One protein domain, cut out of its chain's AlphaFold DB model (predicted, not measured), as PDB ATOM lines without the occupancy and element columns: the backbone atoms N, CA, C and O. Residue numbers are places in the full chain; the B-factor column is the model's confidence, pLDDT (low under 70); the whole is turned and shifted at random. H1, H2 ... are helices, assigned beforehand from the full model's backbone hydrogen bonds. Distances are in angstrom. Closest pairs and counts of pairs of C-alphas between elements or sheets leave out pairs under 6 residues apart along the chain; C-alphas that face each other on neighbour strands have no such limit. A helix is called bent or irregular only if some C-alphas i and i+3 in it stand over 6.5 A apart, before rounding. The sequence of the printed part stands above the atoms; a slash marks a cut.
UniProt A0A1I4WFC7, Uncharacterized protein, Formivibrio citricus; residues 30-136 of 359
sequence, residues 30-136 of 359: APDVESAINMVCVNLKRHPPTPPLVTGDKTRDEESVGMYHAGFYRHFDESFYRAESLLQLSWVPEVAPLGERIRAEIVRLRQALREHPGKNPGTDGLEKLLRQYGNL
ATOM      1  N   ALA A  30       9.104 -28.279  10.542       75.75
ATOM      2  CA  ALA A  30       9.128 -29.578  11.223       75.75
ATOM      3  C   ALA A  30       8.724 -30.722  10.272       75.75
ATOM      4  O   ALA A  30       7.536 -30.997  10.105       75.75
ATOM      5  N   PRO A  31       9.693 -31.441   9.674       66.25
ATOM      6  CA  PRO A  31       9.386 -32.541   8.753       66.25
ATOM      7  C   PRO A  31       8.693 -33.722   9.456       66.25
ATOM      8  O   PRO A  31       7.976 -34.502   8.830       66.25
ATOM      9  N   ASP A  32       8.865 -33.843  10.776       78.31
ATOM     10  CA  ASP A  32       8.270 -34.925  11.564       78.31
ATOM     11  C   ASP A  32       6.742 -34.771  11.689       78.31
ATOM     12  O   ASP A  32       6.029 -35.772  11.763       78.31
ATOM     13  N   VAL A  33       6.225 -33.534  11.650       82.31
ATOM     14  CA  VAL A  33       4.784 -33.239  11.748       82.31
ATOM     15  C   VAL A  33       4.057 -33.684  10.483       82.31
ATOM     16  O   VAL A  33       3.036 -34.364  10.569       82.31
ATOM     17  N   GLU A  34       4.612 -33.380   9.309       83.06
ATOM     18  CA  GLU A  34       4.057 -33.816   8.025       83.06
ATOM     19  C   GLU A  34       4.025 -35.349   7.924       83.06
ATOM     20  O   GLU A  34       2.998 -35.939   7.579       83.06
ATOM     21  N   SER A  35       5.121 -36.011   8.307       85.31
ATOM     22  CA  SER A  35       5.202 -37.474   8.354       85.31
ATOM     23  C   SER A  35       4.151 -38.082   9.294       85.31
ATOM     24  O   SER A  35       3.442 -39.025   8.925       85.31
ATOM     25  N   ALA A  36       3.986 -37.511  10.490       86.31
ATOM     26  CA  ALA A  36       3.002 -37.982  11.457       86.31
ATOM     27  C   ALA A  36       1.556 -37.789  10.968       86.31
ATOM     28  O   ALA A  36       0.736 -38.701  11.101       86.31
ATOM     29  N   ILE A  37       1.251 -36.647  10.341       88.44
ATOM     30  CA  ILE A  37      -0.055 -36.377   9.724       88.44
ATOM     31  C   ILE A  37      -0.333 -37.370   8.596       88.44
ATOM     32  O   ILE A  37      -1.418 -37.955   8.550       88.44
ATOM     33  N   ASN A  38       0.643 -37.612   7.721       88.81
ATOM     34  CA  ASN A  38       0.511 -38.570   6.627       88.81
ATOM     35  C   ASN A  38       0.226 -39.981   7.155       88.81
ATOM     36  O   ASN A  38      -0.670 -40.656   6.649       88.81
ATOM     37  N   MET A  39       0.908 -40.405   8.221       88.69
ATOM     38  CA  MET A  39       0.644 -41.687   8.879       88.69
ATOM     39  C   MET A  39      -0.780 -41.791   9.434       88.69
ATOM     40  O   MET A  39      -1.429 -42.823   9.255       88.69
ATOM     41  N   VAL A  40      -1.291 -40.735  10.076       89.00
ATOM     42  CA  VAL A  40      -2.685 -40.691  10.554       89.00
ATOM     43  C   VAL A  40      -3.659 -40.779   9.377       89.00
ATOM     44  O   VAL A  40      -4.560 -41.614   9.394       89.00
ATOM     45  N   CYS A  41      -3.451 -39.987   8.323       88.81
ATOM     46  CA  CYS A  41      -4.323 -39.971   7.145       88.81
ATOM     47  C   CYS A  41      -4.352 -41.329   6.428       88.81
ATOM     48  O   CYS A  41      -5.415 -41.798   6.025       88.81
ATOM     49  N   VAL A  42      -3.197 -41.990   6.304       90.25
ATOM     50  CA  VAL A  42      -3.106 -43.342   5.740       90.25
ATOM     51  C   VAL A  42      -3.878 -44.337   6.601       90.25
ATOM     52  O   VAL A  42      -4.645 -45.129   6.059       90.25
ATOM     53  N   ASN A  43      -3.727 -44.292   7.928       87.06
ATOM     54  CA  ASN A  43      -4.436 -45.203   8.828       87.06
ATOM     55  C   ASN A  43      -5.959 -45.014   8.773       87.06
ATOM     56  O   ASN A  43      -6.683 -46.006   8.729       87.06
ATOM     57  N   LEU A  44      -6.439 -43.771   8.672       86.00
ATOM     58  CA  LEU A  44      -7.866 -43.461   8.522       86.00
ATOM     59  C   LEU A  44      -8.473 -44.000   7.217       86.00
ATOM     60  O   LEU A  44      -9.681 -44.225   7.159       86.00
ATOM     61  N   LYS A  45      -7.655 -44.212   6.178       86.69
ATOM     62  CA  LYS A  45      -8.074 -44.772   4.880       86.69
ATOM     63  C   LYS A  45      -7.938 -46.287   4.787       86.69
ATOM     64  O   LYS A  45      -8.428 -46.879   3.825       86.69
ATOM     65  N   ARG A  46      -7.270 -46.932   5.748       85.88
ATOM     66  CA  ARG A  46      -7.161 -48.395   5.767       85.88
ATOM     67  C   ARG A  46      -8.548 -49.004   5.901       85.88
ATOM     68  O   ARG A  46      -9.375 -48.505   6.667       85.88
ATOM     69  N   HIS A  47      -8.778 -50.090   5.167       81.19
ATOM     70  CA  HIS A  47     -10.044 -50.801   5.247       81.19
ATOM     71  C   HIS A  47     -10.324 -51.216   6.696       81.19
ATOM     72  O   HIS A  47      -9.436 -51.783   7.341       81.19
ATOM     73  N   PRO A  48     -11.528 -50.908   7.213       82.69
ATOM     74  CA  PRO A  48     -11.922 -51.363   8.530       82.69
ATOM     75  C   PRO A  48     -12.031 -52.896   8.538       82.69
ATOM     76  O   PRO A  48     -12.052 -53.519   7.470       82.69
ATOM     77  N   PRO A  49     -12.134 -53.514   9.725       83.75
ATOM     78  CA  PRO A  49     -12.414 -54.939   9.839       83.75
ATOM     79  C   PRO A  49     -13.602 -55.350   8.958       83.75
ATOM     80  O   PRO A  49     -14.545 -54.575   8.770       83.75
ATOM     81  N   THR A  50     -13.563 -56.565   8.414       83.94
ATOM     82  CA  THR A  50     -14.660 -57.118   7.609       83.94
ATOM     83  C   THR A  50     -15.817 -57.527   8.526       83.94
ATOM     84  O   THR A  50     -15.557 -58.122   9.576       83.94
ATOM     85  N   PRO A  51     -17.083 -57.238   8.169       84.62
ATOM     86  CA  PRO A  51     -18.228 -57.722   8.934       84.62
ATOM     87  C   PRO A  51     -18.265 -59.262   8.968       84.62
ATOM     88  O   PRO A  51     -17.902 -59.901   7.973       84.62
ATOM     89  N   PRO A  52     -18.683 -59.869  10.096       85.19
ATOM     90  CA  PRO A  52     -18.765 -61.318  10.226       85.19
ATOM     91  C   PRO A  52     -19.845 -61.890   9.297       85.19
ATOM     92  O   PRO A  52     -20.859 -61.249   9.017       85.19
ATOM     93  N   LEU A  53     -19.622 -63.115   8.819       83.25
ATOM     94  CA  LEU A  53     -20.628 -63.863   8.067       83.25
ATOM     95  C   LEU A  53     -21.693 -64.390   9.033       83.25
ATOM     96  O   LEU A  53     -21.355 -64.968  10.062       83.25
ATOM     97  N   VAL A  54     -22.963 -64.215   8.674       81.12
ATOM     98  CA  VAL A  54     -24.101 -64.697   9.468       81.12
ATOM     99  C   VAL A  54     -24.171 -66.219   9.357       81.12
ATOM    100  O   VAL A  54     -24.317 -66.757   8.257       81.12
ATOM    101  N   THR A  55     -24.041 -66.912  10.488       80.12
ATOM    102  CA  THR A  55     -24.025 -68.383  10.552       80.12
ATOM    103  C   THR A  55     -25.408 -68.987  10.804       80.12
ATOM    104  O   THR A  55     -25.600 -70.179  10.564       80.12
ATOM    105  N   GLY A  56     -26.381 -68.172  11.230       78.00
ATOM    106  CA  GLY A  56     -27.751 -68.589  11.539       78.00
ATOM    107  C   GLY A  56     -27.954 -68.996  13.003       78.00
ATOM    108  O   GLY A  56     -29.088 -69.252  13.411       78.00
ATOM    109  N   ASP A  57     -26.880 -69.027  13.795       86.19
ATOM    110  CA  ASP A  57     -26.916 -69.231  15.241       86.19
ATOM    111  C   ASP A  57     -26.978 -67.875  15.955       86.19
ATOM    112  O   ASP A  57     -26.012 -67.114  15.950       86.19
ATOM    113  N   LYS A  58     -28.126 -67.568  16.570       83.75
ATOM    114  CA  LYS A  58     -28.419 -66.236  17.125       83.75
ATOM    115  C   LYS A  58     -27.394 -65.774  18.159       83.75
ATOM    116  O   LYS A  58     -26.971 -64.626  18.104       83.75
ATOM    117  N   THR A  59     -26.990 -66.641  19.085       83.56
ATOM    118  CA  THR A  59     -26.075 -66.260  20.175       83.56
ATOM    119  C   THR A  59     -24.665 -66.002  19.651       83.56
ATOM    120  O   THR A  59     -24.022 -65.024  20.027       83.56
ATOM    121  N   ARG A  60     -24.202 -66.852  18.732       83.25
ATOM    122  CA  ARG A  60     -22.891 -66.731  18.095       83.25
ATOM    123  C   ARG A  60     -22.815 -65.534  17.150       83.25
ATOM    124  O   ARG A  60     -21.801 -64.835  17.121       83.25
ATOM    125  N   ASP A  61     -23.879 -65.288  16.393       85.75
ATOM    126  CA  ASP A  61     -23.967 -64.148  15.487       85.75
ATOM    127  C   ASP A  61     -23.965 -62.832  16.292       85.75
ATOM    128  O   ASP A  61     -23.188 -61.934  15.969       85.75
ATOM    129  N   GLU A  62     -24.713 -62.739  17.400       85.81
ATOM    130  CA  GLU A  62     -24.704 -61.570  18.300       85.81
ATOM    131  C   GLU A  62     -23.317 -61.289  18.909       85.81
ATOM    132  O   GLU A  62     -22.849 -60.147  18.879       85.81
ATOM    133  N   GLU A  63     -22.622 -62.316  19.407       88.62
ATOM    134  CA  GLU A  63     -21.270 -62.168  19.963       88.62
ATOM    135  C   GLU A  63     -20.266 -61.709  18.892       88.62
ATOM    136  O   GLU A  63     -19.483 -60.779  19.112       88.62
ATOM    137  N   SER A  64     -20.328 -62.306  17.697       85.12
ATOM    138  CA  SER A  64     -19.445 -61.954  16.581       85.12
ATOM    139  C   SER A  64     -19.654 -60.515  16.094       85.12
ATOM    140  O   SER A  64     -18.682 -59.810  15.807       85.12
ATOM    141  N   VAL A  65     -20.904 -60.043  16.063       86.62
ATOM    142  CA  VAL A  65     -21.262 -58.663  15.711       86.62
ATOM    143  C   VAL A  65     -20.788 -57.689  16.796       86.62
ATOM    144  O   VAL A  65     -20.238 -56.633  16.476       86.62
ATOM    145  N   GLY A  66     -20.904 -58.059  18.074       86.19
ATOM    146  CA  GLY A  66     -20.357 -57.281  19.190       86.19
ATOM    147  C   GLY A  66     -18.834 -57.115  19.107       86.19
ATOM    148  O   GLY A  66     -18.324 -55.993  19.191       86.19
ATOM    149  N   MET A  67     -18.101 -58.209  18.868       86.81
ATOM    150  CA  MET A  67     -16.644 -58.174  18.668       86.81
ATOM    151  C   MET A  67     -16.251 -57.345  17.442       86.81
ATOM    152  O   MET A  67     -15.293 -56.569  17.496       86.81
ATOM    153  N   TYR A  68     -17.011 -57.467  16.352       88.88
ATOM    154  CA  TYR A  68     -16.827 -56.667  15.149       88.88
ATOM    155  C   TYR A  68     -16.960 -55.168  15.431       88.88
ATOM    156  O   TYR A  68     -16.070 -54.400  15.069       88.88
ATOM    157  N   HIS A  69     -18.021 -54.742  16.119       87.81
ATOM    158  CA  HIS A  69     -18.230 -53.335  16.457       87.81
ATOM    159  C   HIS A  69     -17.130 -52.779  17.371       87.81
ATOM    160  O   HIS A  69     -16.656 -51.663  17.146       87.81
ATOM    161  N   ALA A  70     -16.661 -53.564  18.345       86.94
ATOM    162  CA  ALA A  70     -15.539 -53.180  19.200       86.94
ATOM    163  C   ALA A  70     -14.226 -53.026  18.406       86.94
ATOM    164  O   ALA A  70     -13.507 -52.039  18.573       86.94
ATOM    165  N   GLY A  71     -13.929 -53.968  17.503       86.81
ATOM    166  CA  GLY A  71     -12.767 -53.894  16.612       86.81
ATOM    167  C   GLY A  71     -12.846 -52.718  15.636       86.81
ATOM    168  O   GLY A  71     -11.855 -52.017  15.427       86.81
ATOM    169  N   PHE A  72     -14.035 -52.457  15.092       87.94
ATOM    170  CA  PHE A  72     -14.310 -51.332  14.202       87.94
ATOM    171  C   PHE A  72     -14.080 -49.988  14.900       87.94
ATOM    172  O   PHE A  72     -13.396 -49.126  14.355       87.94
ATOM    173  N   TYR A  73     -14.586 -49.820  16.126       88.75
ATOM    174  CA  TYR A  73     -14.348 -48.611  16.916       88.75
ATOM    175  C   TYR A  73     -12.853 -48.417  17.206       88.75
ATOM    176  O   TYR A  73     -12.313 -47.336  16.976       88.75
ATOM    177  N   ARG A  74     -12.163 -49.478  17.645       89.44
ATOM    178  CA  ARG A  74     -10.733 -49.435  17.986       89.44
ATOM    179  C   ARG A  74      -9.848 -49.042  16.798       89.44
ATOM    180  O   ARG A  74      -8.891 -48.298  16.991       89.44
ATOM    181  N   HIS A  75     -10.182 -49.502  15.590       89.19
ATOM    182  CA  HIS A  75      -9.465 -49.158  14.353       89.19
ATOM    183  C   HIS A  75      -9.383 -47.642  14.125       89.19
ATOM    184  O   HIS A  75      -8.309 -47.102  13.854       89.19
ATOM    185  N   PHE A  76     -10.508 -46.940  14.277       88.69
ATOM    186  CA  PHE A  76     -10.552 -45.485  14.113       88.69
ATOM    187  C   PHE A  76     -10.020 -44.743  15.342       88.69
ATOM    188  O   PHE A  76      -9.276 -43.772  15.193       88.69
ATOM    189  N   ASP A  77     -10.339 -45.218  16.548       90.19
ATOM    190  CA  ASP A  77      -9.945 -44.559  17.795       90.19
ATOM    191  C   ASP A  77      -8.422 -44.521  17.990       90.19
ATOM    192  O   ASP A  77      -7.894 -43.526  18.479       90.19
ATOM    193  N   GLU A  78      -7.684 -45.530  17.512       90.31
ATOM    194  CA  GLU A  78      -6.215 -45.497  17.520       90.31
ATOM    195  C   GLU A  78      -5.662 -44.340  16.669       90.31
ATOM    196  O   GLU A  78      -4.713 -43.656  17.065       90.31
ATOM    197  N   SER A  79      -6.268 -44.085  15.508       90.06
ATOM    198  CA  SER A  79      -5.868 -42.980  14.630       90.06
ATOM    199  C   SER A  79      -6.240 -41.622  15.229       90.06
ATOM    200  O   SER A  79      -5.452 -40.679  15.142       90.06
ATOM    201  N   PHE A  80      -7.397 -41.530  15.890       92.44
ATOM    202  CA  PHE A  80      -7.821 -40.331  16.616       92.44
ATOM    203  C   PHE A  80      -6.918 -40.025  17.804       92.44
ATOM    204  O   PHE A  80      -6.483 -38.889  17.955       92.44
ATOM    205  N   TYR A  81      -6.554 -41.037  18.589       90.94
ATOM    206  CA  TYR A  81      -5.628 -40.881  19.704       90.94
ATOM    207  C   TYR A  81      -4.256 -40.370  19.241       90.94
ATOM    208  O   TYR A  81      -3.673 -39.480  19.860       90.94
ATOM    209  N   ARG A  82      -3.743 -40.876  18.109       89.88
ATOM    210  CA  ARG A  82      -2.499 -40.361  17.510       89.88
ATOM    211  C   ARG A  82      -2.634 -38.904  17.067       89.88
ATOM    212  O   ARG A  82      -1.719 -38.126  17.312       89.88
ATOM    213  N   ALA A  83      -3.758 -38.531  16.455       89.06
ATOM    214  CA  ALA A  83      -4.028 -37.142  16.091       89.06
ATOM    215  C   ALA A  83      -4.101 -36.233  17.330       89.06
ATOM    216  O   ALA A  83      -3.486 -35.176  17.342       89.06
ATOM    217  N   GLU A  84      -4.776 -36.654  18.401       89.44
ATOM    218  CA  GLU A  84      -4.847 -35.901  19.661       89.44
ATOM    219  C   GLU A  84      -3.478 -35.749  20.327       89.44
ATOM    220  O   GLU A  84      -3.157 -34.669  20.818       89.44
ATOM    221  N   SER A  85      -2.652 -36.799  20.294       88.00
ATOM    222  CA  SER A  85      -1.274 -36.767  20.795       88.00
ATOM    223  C   SER A  85      -0.435 -35.699  20.083       88.00
ATOM    224  O   SER A  85       0.251 -34.913  20.735       88.00
ATOM    225  N   LEU A  86      -0.572 -35.576  18.754       85.06
ATOM    226  CA  LEU A  86       0.088 -34.521  17.968       85.06
ATOM    227  C   LEU A  86      -0.378 -33.104  18.328       85.06
ATOM    228  O   LEU A  86       0.340 -32.138  18.077       85.06
ATOM    229  N   LEU A  87      -1.577 -32.972  18.895       84.44
ATOM    230  CA  LEU A  87      -2.185 -31.694  19.255       84.44
ATOM    231  C   LEU A  87      -1.978 -31.322  20.724       84.44
ATOM    232  O   LEU A  87      -2.433 -30.251  21.120       84.44
ATOM    233  N   GLN A  88      -1.364 -32.173  21.554       78.25
ATOM    234  CA  GLN A  88      -1.159 -31.876  22.981       78.25
ATOM    235  C   GLN A  88      -0.338 -30.603  23.188       78.25
ATOM    236  O   GLN A  88      -0.666 -29.790  24.049       78.25
ATOM    237  N   LEU A  89       0.685 -30.411  22.357       70.25
ATOM    238  CA  LEU A  89       1.455 -29.180  22.273       70.25
ATOM    239  C   LEU A  89       1.314 -28.642  20.854       70.25
ATOM    240  O   LEU A  89       1.687 -29.311  19.890       70.25
ATOM    241  N   SER A  90       0.766 -27.434  20.719       67.81
ATOM    242  CA  SER A  90       0.744 -26.743  19.434       67.81
ATOM    243  C   SER A  90       2.186 -26.541  18.974       67.81
ATOM    244  O   SER A  90       2.945 -25.828  19.631       67.81
ATOM    245  N   TRP A  91       2.564 -27.161  17.857       77.12
ATOM    246  CA  TRP A  91       3.930 -27.036  17.337       77.12
ATOM    247  C   TRP A  91       4.279 -25.586  16.960       77.12
ATOM    248  O   TRP A  91       5.428 -25.175  17.075       77.12
ATOM    249  N   VAL A  92       3.266 -24.788  16.608       81.75
ATOM    250  CA  VAL A  92       3.331 -23.336  16.417       81.75
ATOM    251  C   VAL A  92       2.237 -22.688  17.286       81.75
ATOM    252  O   VAL A  92       1.080 -23.103  17.165       81.75
ATOM    253  N   PRO A  93       2.546 -21.698  18.150       79.25
ATOM    254  CA  PRO A  93       1.566 -21.086  19.060       79.25
ATOM    255  C   PRO A  93       0.322 -20.532  18.357       79.25
ATOM    256  O   PRO A  93      -0.799 -20.689  18.834       79.25
ATOM    257  N   GLU A  94       0.511 -19.934  17.182       81.00
ATOM    258  CA  GLU A  94      -0.545 -19.319  16.375       81.00
ATOM    259  C   GLU A  94      -1.582 -20.332  15.864       81.00
ATOM    260  O   GLU A  94      -2.691 -19.964  15.485       81.00
ATOM    261  N   VAL A  95      -1.242 -21.623  15.885       81.44
ATOM    262  CA  VAL A  95      -2.055 -22.716  15.340       81.44
ATOM    263  C   VAL A  95      -2.940 -23.375  16.402       81.44
ATOM    264  O   VAL A  95      -3.793 -24.204  16.076       81.44
ATOM    265  N   ALA A  96      -2.817 -22.972  17.670       83.50
ATOM    266  CA  ALA A  96      -3.654 -23.480  18.758       83.50
ATOM    267  C   ALA A  96      -5.169 -23.517  18.426       83.50
ATOM    268  O   ALA A  96      -5.794 -24.549  18.686       83.50
ATOM    269  N   PRO A  97      -5.770 -22.505  17.757       84.50
ATOM    270  CA  PRO A  97      -7.191 -22.543  17.396       84.50
ATOM    271  C   PRO A  97      -7.568 -23.682  16.438       84.50
ATOM    272  O   PRO A  97      -8.668 -24.229  16.527       84.50
ATOM    273  N   LEU A  98      -6.679 -24.064  15.515       84.25
ATOM    274  CA  LEU A  98      -6.934 -25.183  14.604       84.25
ATOM    275  C   LEU A  98      -6.824 -26.523  15.329       84.25
ATOM    276  O   LEU A  98      -7.592 -27.435  15.031       84.25
ATOM    277  N   GLY A  99      -5.932 -26.620  16.318       86.31
ATOM    278  CA  GLY A  99      -5.876 -27.779  17.203       86.31
ATOM    279  C   GLY A  99      -7.215 -28.034  17.896       86.31
ATOM    280  O   GLY A  99      -7.697 -29.165  17.891       86.31
ATOM    281  N   GLU A 100      -7.878 -26.984  18.387       87.94
ATOM    282  CA  GLU A 100      -9.215 -27.109  18.983       87.94
ATOM    283  C   GLU A 100     -10.286 -27.529  17.969       87.94
ATOM    284  O   GLU A 100     -11.126 -28.378  18.267       87.94
ATOM    285  N   ARG A 101     -10.231 -27.014  16.733       89.25
ATOM    286  CA  ARG A 101     -11.142 -27.452  15.660       89.25
ATOM    287  C   ARG A 101     -10.963 -28.931  15.321       89.25
ATOM    288  O   ARG A 101     -11.952 -29.633  15.129       89.25
ATOM    289  N   ILE A 102      -9.721 -29.413  15.274       90.50
ATOM    290  CA  ILE A 102      -9.434 -30.830  15.029       90.50
ATOM    291  C   ILE A 102      -9.950 -31.688  16.188       90.50
ATOM    292  O   ILE A 102     -10.596 -32.704  15.944       90.50
ATOM    293  N   ARG A 103      -9.734 -31.271  17.443       91.62
ATOM    294  CA  ARG A 103     -10.270 -31.973  18.623       91.62
ATOM    295  C   ARG A 103     -11.799 -32.046  18.591       91.62
ATOM    296  O   ARG A 103     -12.359 -33.115  18.824       91.62
ATOM    297  N   ALA A 104     -12.473 -30.950  18.243       92.62
ATOM    298  CA  ALA A 104     -13.929 -30.926  18.098       92.62
ATOM    299  C   ALA A 104     -14.420 -31.895  17.006       92.62
ATOM    300  O   ALA A 104     -15.384 -32.632  17.221       92.62
ATOM    301  N   GLU A 105     -13.728 -31.955  15.864       92.12
ATOM    302  CA  GLU A 105     -14.057 -32.894  14.787       92.12
ATOM    303  C   GLU A 105     -13.827 -34.355  15.204       92.12
ATOM    304  O   GLU A 105     -14.649 -35.219  14.907       92.12
ATOM    305  N   ILE A 106     -12.765 -34.642  15.961       93.00
ATOM    306  CA  ILE A 106     -12.513 -35.981  16.517       93.00
ATOM    307  C   ILE A 106     -13.645 -36.404  17.463       93.00
ATOM    308  O   ILE A 106     -14.125 -37.537  17.378       93.00
ATOM    309  N   VAL A 107     -14.117 -35.507  18.333       93.25
ATOM    310  CA  VAL A 107     -15.258 -35.783  19.222       93.25
ATOM    311  C   VAL A 107     -16.525 -36.071  18.411       93.25
ATOM    312  O   VAL A 107     -17.211 -37.058  18.690       93.25
ATOM    313  N   ARG A 108     -16.796 -35.283  17.360       94.12
ATOM    314  CA  ARG A 108     -17.920 -35.511  16.438       94.12
ATOM    315  C   ARG A 108     -17.840 -36.888  15.775       94.12
ATOM    316  O   ARG A 108     -18.828 -37.619  15.759       94.12
ATOM    317  N   LEU A 109     -16.668 -37.269  15.268       91.50
ATOM    318  CA  LEU A 109     -16.452 -38.565  14.616       91.50
ATOM    319  C   LEU A 109     -16.589 -39.734  15.597       91.50
ATOM    320  O   LEU A 109     -17.187 -40.754  15.254       91.50
ATOM    321  N   ARG A 110     -16.103 -39.590  16.837       92.06
ATOM    322  CA  ARG A 110     -16.317 -40.589  17.897       92.06
ATOM    323  C   ARG A 110     -17.797 -40.763  18.230       92.06
ATOM    324  O   ARG A 110     -18.230 -41.894  18.447       92.06
ATOM    325  N   GLN A 111     -18.570 -39.679  18.257       91.19
ATOM    326  CA  GLN A 111     -20.015 -39.749  18.466       91.19
ATOM    327  C   GLN A 111     -20.713 -40.456  17.294       91.19
ATOM    328  O   GLN A 111     -21.461 -41.405  17.522       91.19
ATOM    329  N   ALA A 112     -20.379 -40.098  16.050       89.44
ATOM    330  CA  ALA A 112     -20.930 -40.740  14.856       89.44
ATOM    331  C   ALA A 112     -20.638 -42.253  14.799       89.44
ATOM    332  O   ALA A 112     -21.508 -43.040  14.432       89.44
ATOM    333  N   LEU A 113     -19.440 -42.684  15.216       88.69
ATOM    334  CA  LEU A 113     -19.081 -44.106  15.304       88.69
ATOM    335  C   LEU A 113     -19.916 -44.879  16.332       88.69
ATOM    336  O   LEU A 113     -20.175 -46.066  16.136       88.69
ATOM    337  N   ARG A 114     -20.318 -44.227  17.431       87.25
ATOM    338  CA  ARG A 114     -21.181 -44.831  18.458       87.25
ATOM    339  C   ARG A 114     -22.634 -44.906  18.002       87.25
ATOM    340  O   ARG A 114     -23.302 -45.893  18.287       87.25
ATOM    341  N   GLU A 115     -23.110 -43.886  17.297       88.12
ATOM    342  CA  GLU A 115     -24.485 -43.813  16.785       88.12
ATOM    343  C   GLU A 115     -24.712 -44.742  15.578       88.12
ATOM    344  O   GLU A 115     -25.807 -45.282  15.397       88.12
ATOM    345  N   HIS A 116     -23.685 -44.958  14.751       85.62
ATOM    346  CA  HIS A 116     -23.769 -45.738  13.515       85.62
ATOM    347  C   HIS A 116     -22.634 -46.770  13.401       85.62
ATOM    348  O   HIS A 116     -21.737 -46.633  12.558       85.62
ATOM    349  N   PRO A 117     -22.665 -47.842  14.211       81.19
ATOM    350  CA  PRO A 117     -21.594 -48.825  14.230       81.19
ATOM    351  C   PRO A 117     -21.529 -49.608  12.903       81.19
ATOM    352  O   PRO A 117     -22.546 -50.018  12.347       81.19
ATOM    353  N   GLY A 118     -20.316 -49.799  12.369       77.06
ATOM    354  CA  GLY A 118     -20.074 -50.490  11.091       77.06
ATOM    355  C   GLY A 118     -20.223 -49.622   9.832       77.06
ATOM    356  O   GLY A 118     -19.940 -50.094   8.731       77.06
ATOM    357  N   LYS A 119     -20.620 -48.348   9.962       82.75
ATOM    358  CA  LYS A 119     -20.598 -47.372   8.859       82.75
ATOM    359  C   LYS A 119     -19.370 -46.471   8.971       82.75
ATOM    360  O   LYS A 119     -18.967 -46.089  10.064       82.75
ATOM    361  N   ASN A 120     -18.769 -46.131   7.830       81.44
ATOM    362  CA  ASN A 120     -17.650 -45.189   7.795       81.44
ATOM    363  C   ASN A 120     -18.149 -43.790   8.224       81.44
ATOM    364  O   ASN A 120     -19.092 -43.295   7.603       81.44
ATOM    365  N   PRO A 121     -17.543 -43.149   9.242       80.56
ATOM    366  CA  PRO A 121     -17.986 -41.847   9.745       80.56
ATOM    367  C   PRO A 121     -17.659 -40.666   8.809       80.56
ATOM    368  O   PRO A 121     -18.122 -39.559   9.062       80.56
ATOM    369  N   GLY A 122     -16.890 -40.883   7.732       82.94
ATOM    370  CA  GLY A 122     -16.484 -39.837   6.788       82.94
ATOM    371  C   GLY A 122     -15.304 -39.022   7.318       82.94
ATOM    372  O   GLY A 122     -15.474 -38.017   8.000       82.94
ATOM    373  N   THR A 123     -14.082 -39.457   7.005       86.56
ATOM    374  CA  THR A 123     -12.836 -38.897   7.564       86.56
ATOM    375  C   THR A 123     -12.234 -37.749   6.745       86.56
ATOM    376  O   THR A 123     -11.249 -37.149   7.175       86.56
ATOM    377  N   ASP A 124     -12.841 -37.386   5.611       88.25
ATOM    378  CA  ASP A 124     -12.316 -36.374   4.680       88.25
ATOM    379  C   ASP A 124     -12.181 -34.982   5.322       88.25
ATOM    380  O   ASP A 124     -11.221 -34.252   5.063       88.25
ATOM    381  N   GLY A 125     -13.124 -34.613   6.198       88.62
ATOM    382  CA  GLY A 125     -13.082 -33.346   6.935       88.62
ATOM    383  C   GLY A 125     -11.890 -33.273   7.891       88.62
ATOM    384  O   GLY A 125     -11.159 -32.282   7.898       88.62
ATOM    385  N   LEU A 126     -11.649 -34.356   8.635       90.31
ATOM    386  CA  LEU A 126     -10.504 -34.478   9.535       90.31
ATOM    387  C   LEU A 126      -9.177 -34.470   8.763       90.31
ATOM    388  O   LEU A 126      -8.247 -33.778   9.166       90.31
ATOM    389  N   GLU A 127      -9.092 -35.179   7.633       90.69
ATOM    390  CA  GLU A 127      -7.902 -35.167   6.772       90.69
ATOM    391  C   GLU A 127      -7.587 -33.755   6.269       90.69
ATOM    392  O   GLU A 127      -6.433 -33.325   6.315       90.69
ATOM    393  N   LYS A 128      -8.601 -33.006   5.823       91.25
ATOM    394  CA  LYS A 128      -8.417 -31.625   5.368       91.25
ATOM    395  C   LYS A 128      -7.876 -30.732   6.486       91.25
ATOM    396  O   LYS A 128      -6.925 -29.991   6.246       91.25
ATOM    397  N   LEU A 129      -8.436 -30.830   7.693       90.12
ATOM    398  CA  LEU A 129      -7.981 -30.050   8.849       90.12
ATOM    399  C   LEU A 129      -6.555 -30.429   9.278       90.12
ATOM    400  O   LEU A 129      -5.747 -29.546   9.554       90.12
ATOM    401  N   LEU A 130      -6.215 -31.722   9.282       89.50
ATOM    402  CA  LEU A 130      -4.862 -32.188   9.594       89.50
ATOM    403  C   LEU A 130      -3.839 -31.704   8.556       89.50
ATOM    404  O   LEU A 130      -2.765 -31.242   8.929       89.50
ATOM    405  N   ARG A 131      -4.172 -31.740   7.260       89.06
ATOM    406  CA  ARG A 131      -3.302 -31.201   6.200       89.06
ATOM    407  C   ARG A 131      -3.116 -29.688   6.319       89.06
ATOM    408  O   ARG A 131      -1.998 -29.209   6.164       89.06
ATOM    409  N   GLN A 132      -4.179 -28.946   6.638       88.44
ATOM    410  CA  GLN A 132      -4.093 -27.506   6.914       88.44
ATOM    411  C   GLN A 132      -3.185 -27.215   8.117       88.44
ATOM    412  O   GLN A 132      -2.365 -26.302   8.060       88.44
ATOM    413  N   TYR A 133      -3.267 -28.039   9.166       87.06
ATOM    414  CA  TYR A 133      -2.426 -27.928  10.359       87.06
ATOM    415  C   TYR A 133      -0.943 -28.173  10.069       87.06
ATOM    416  O   TYR A 133      -0.101 -27.443  10.586       87.06
ATOM    417  N   GLY A 134      -0.625 -29.162   9.229       84.75
ATOM    418  CA  GLY A 134       0.752 -29.454   8.820       84.75
ATOM    419  C   GLY A 134       1.345 -28.408   7.878       84.75
ATOM    420  O   GLY A 134       2.484 -27.992   8.063       84.75
ATOM    421  N   ASN A 135       0.564 -27.939   6.902       84.69
ATOM    422  CA  ASN A 135       1.028 -26.963   5.910       84.69
ATOM    423  C   ASN A 135       1.038 -25.521   6.424       84.69
ATOM    424  O   ASN A 135       1.513 -24.629   5.722       84.69
ATOM    425  N   LEU A 136       0.499 -25.292   7.624       82.50
ATOM    426  CA  LEU A 136       0.318 -23.965   8.206       82.50
ATOM    427  C   LEU A 136      -0.506 -23.032   7.299       82.50
ATOM    428  O   LEU A 136      -0.270 -21.824   7.249       82.50
TER     429      LEU A 136
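Overview. This is residues 30 to 136 of the 359 residues of an uncharacterized protein of Formivibrio citricus (UniProt A0A1I4WFC7). Four helices make an up-and-down bundle, a rod in which each helix runs against the one before; H2 and the long link before it draw out one end. The printed part has 107 residues with H1 to H4 in order, all helix, no named strand. It is loose, radius of gyration of the C-alphas 16.3 A, spanning 56 by 23 by 19 A.

Arrangement. Start at H1, residues 31 to 45; it touches residues 76 to 86 alone of H2, residues 58 to 86, closest C-alphas Val 40 and Ser 79, 5.7 A, a hairpin at a shallow tilt of 18 degrees, opposite ways. Residues 73 to 84 alone of H2 touch H3, residues 93 to 115, in a hairpin, closest C-alphas Phe 80 and Ile 106, 6.4 A. H3 and H4, residues 124 to 135, touch as a hairpin, closest C-alphas Ile 102 and Leu 129, 6.4 A. H4 touches H1, closest C-alphas Gly 134 and Glu 34, 5.5 A. H1 and H3 are apart; H2 and H4 only just, at 8.2 A. Every O i to N i+4 pair is within hydrogen-bond range in H1 and H4, 23 of 25 in H2, 17 of 19 in H3.

Along the chain. Find C-alpha 31 at (9.386, -32.541, 8.753), where H1 begins; H2 measures 42.7 A, H3 34.6 A. H3 is irregular, C-alphas 94 and 97 lying 7.5 A apart. H4 ends at C-alpha 135, (1.028, -26.963, 5.910).

Size, cuts and confidence. The printed part has no cut; the link H1 to H2 is long, and residues 31 and 90 have pLDDT under 70.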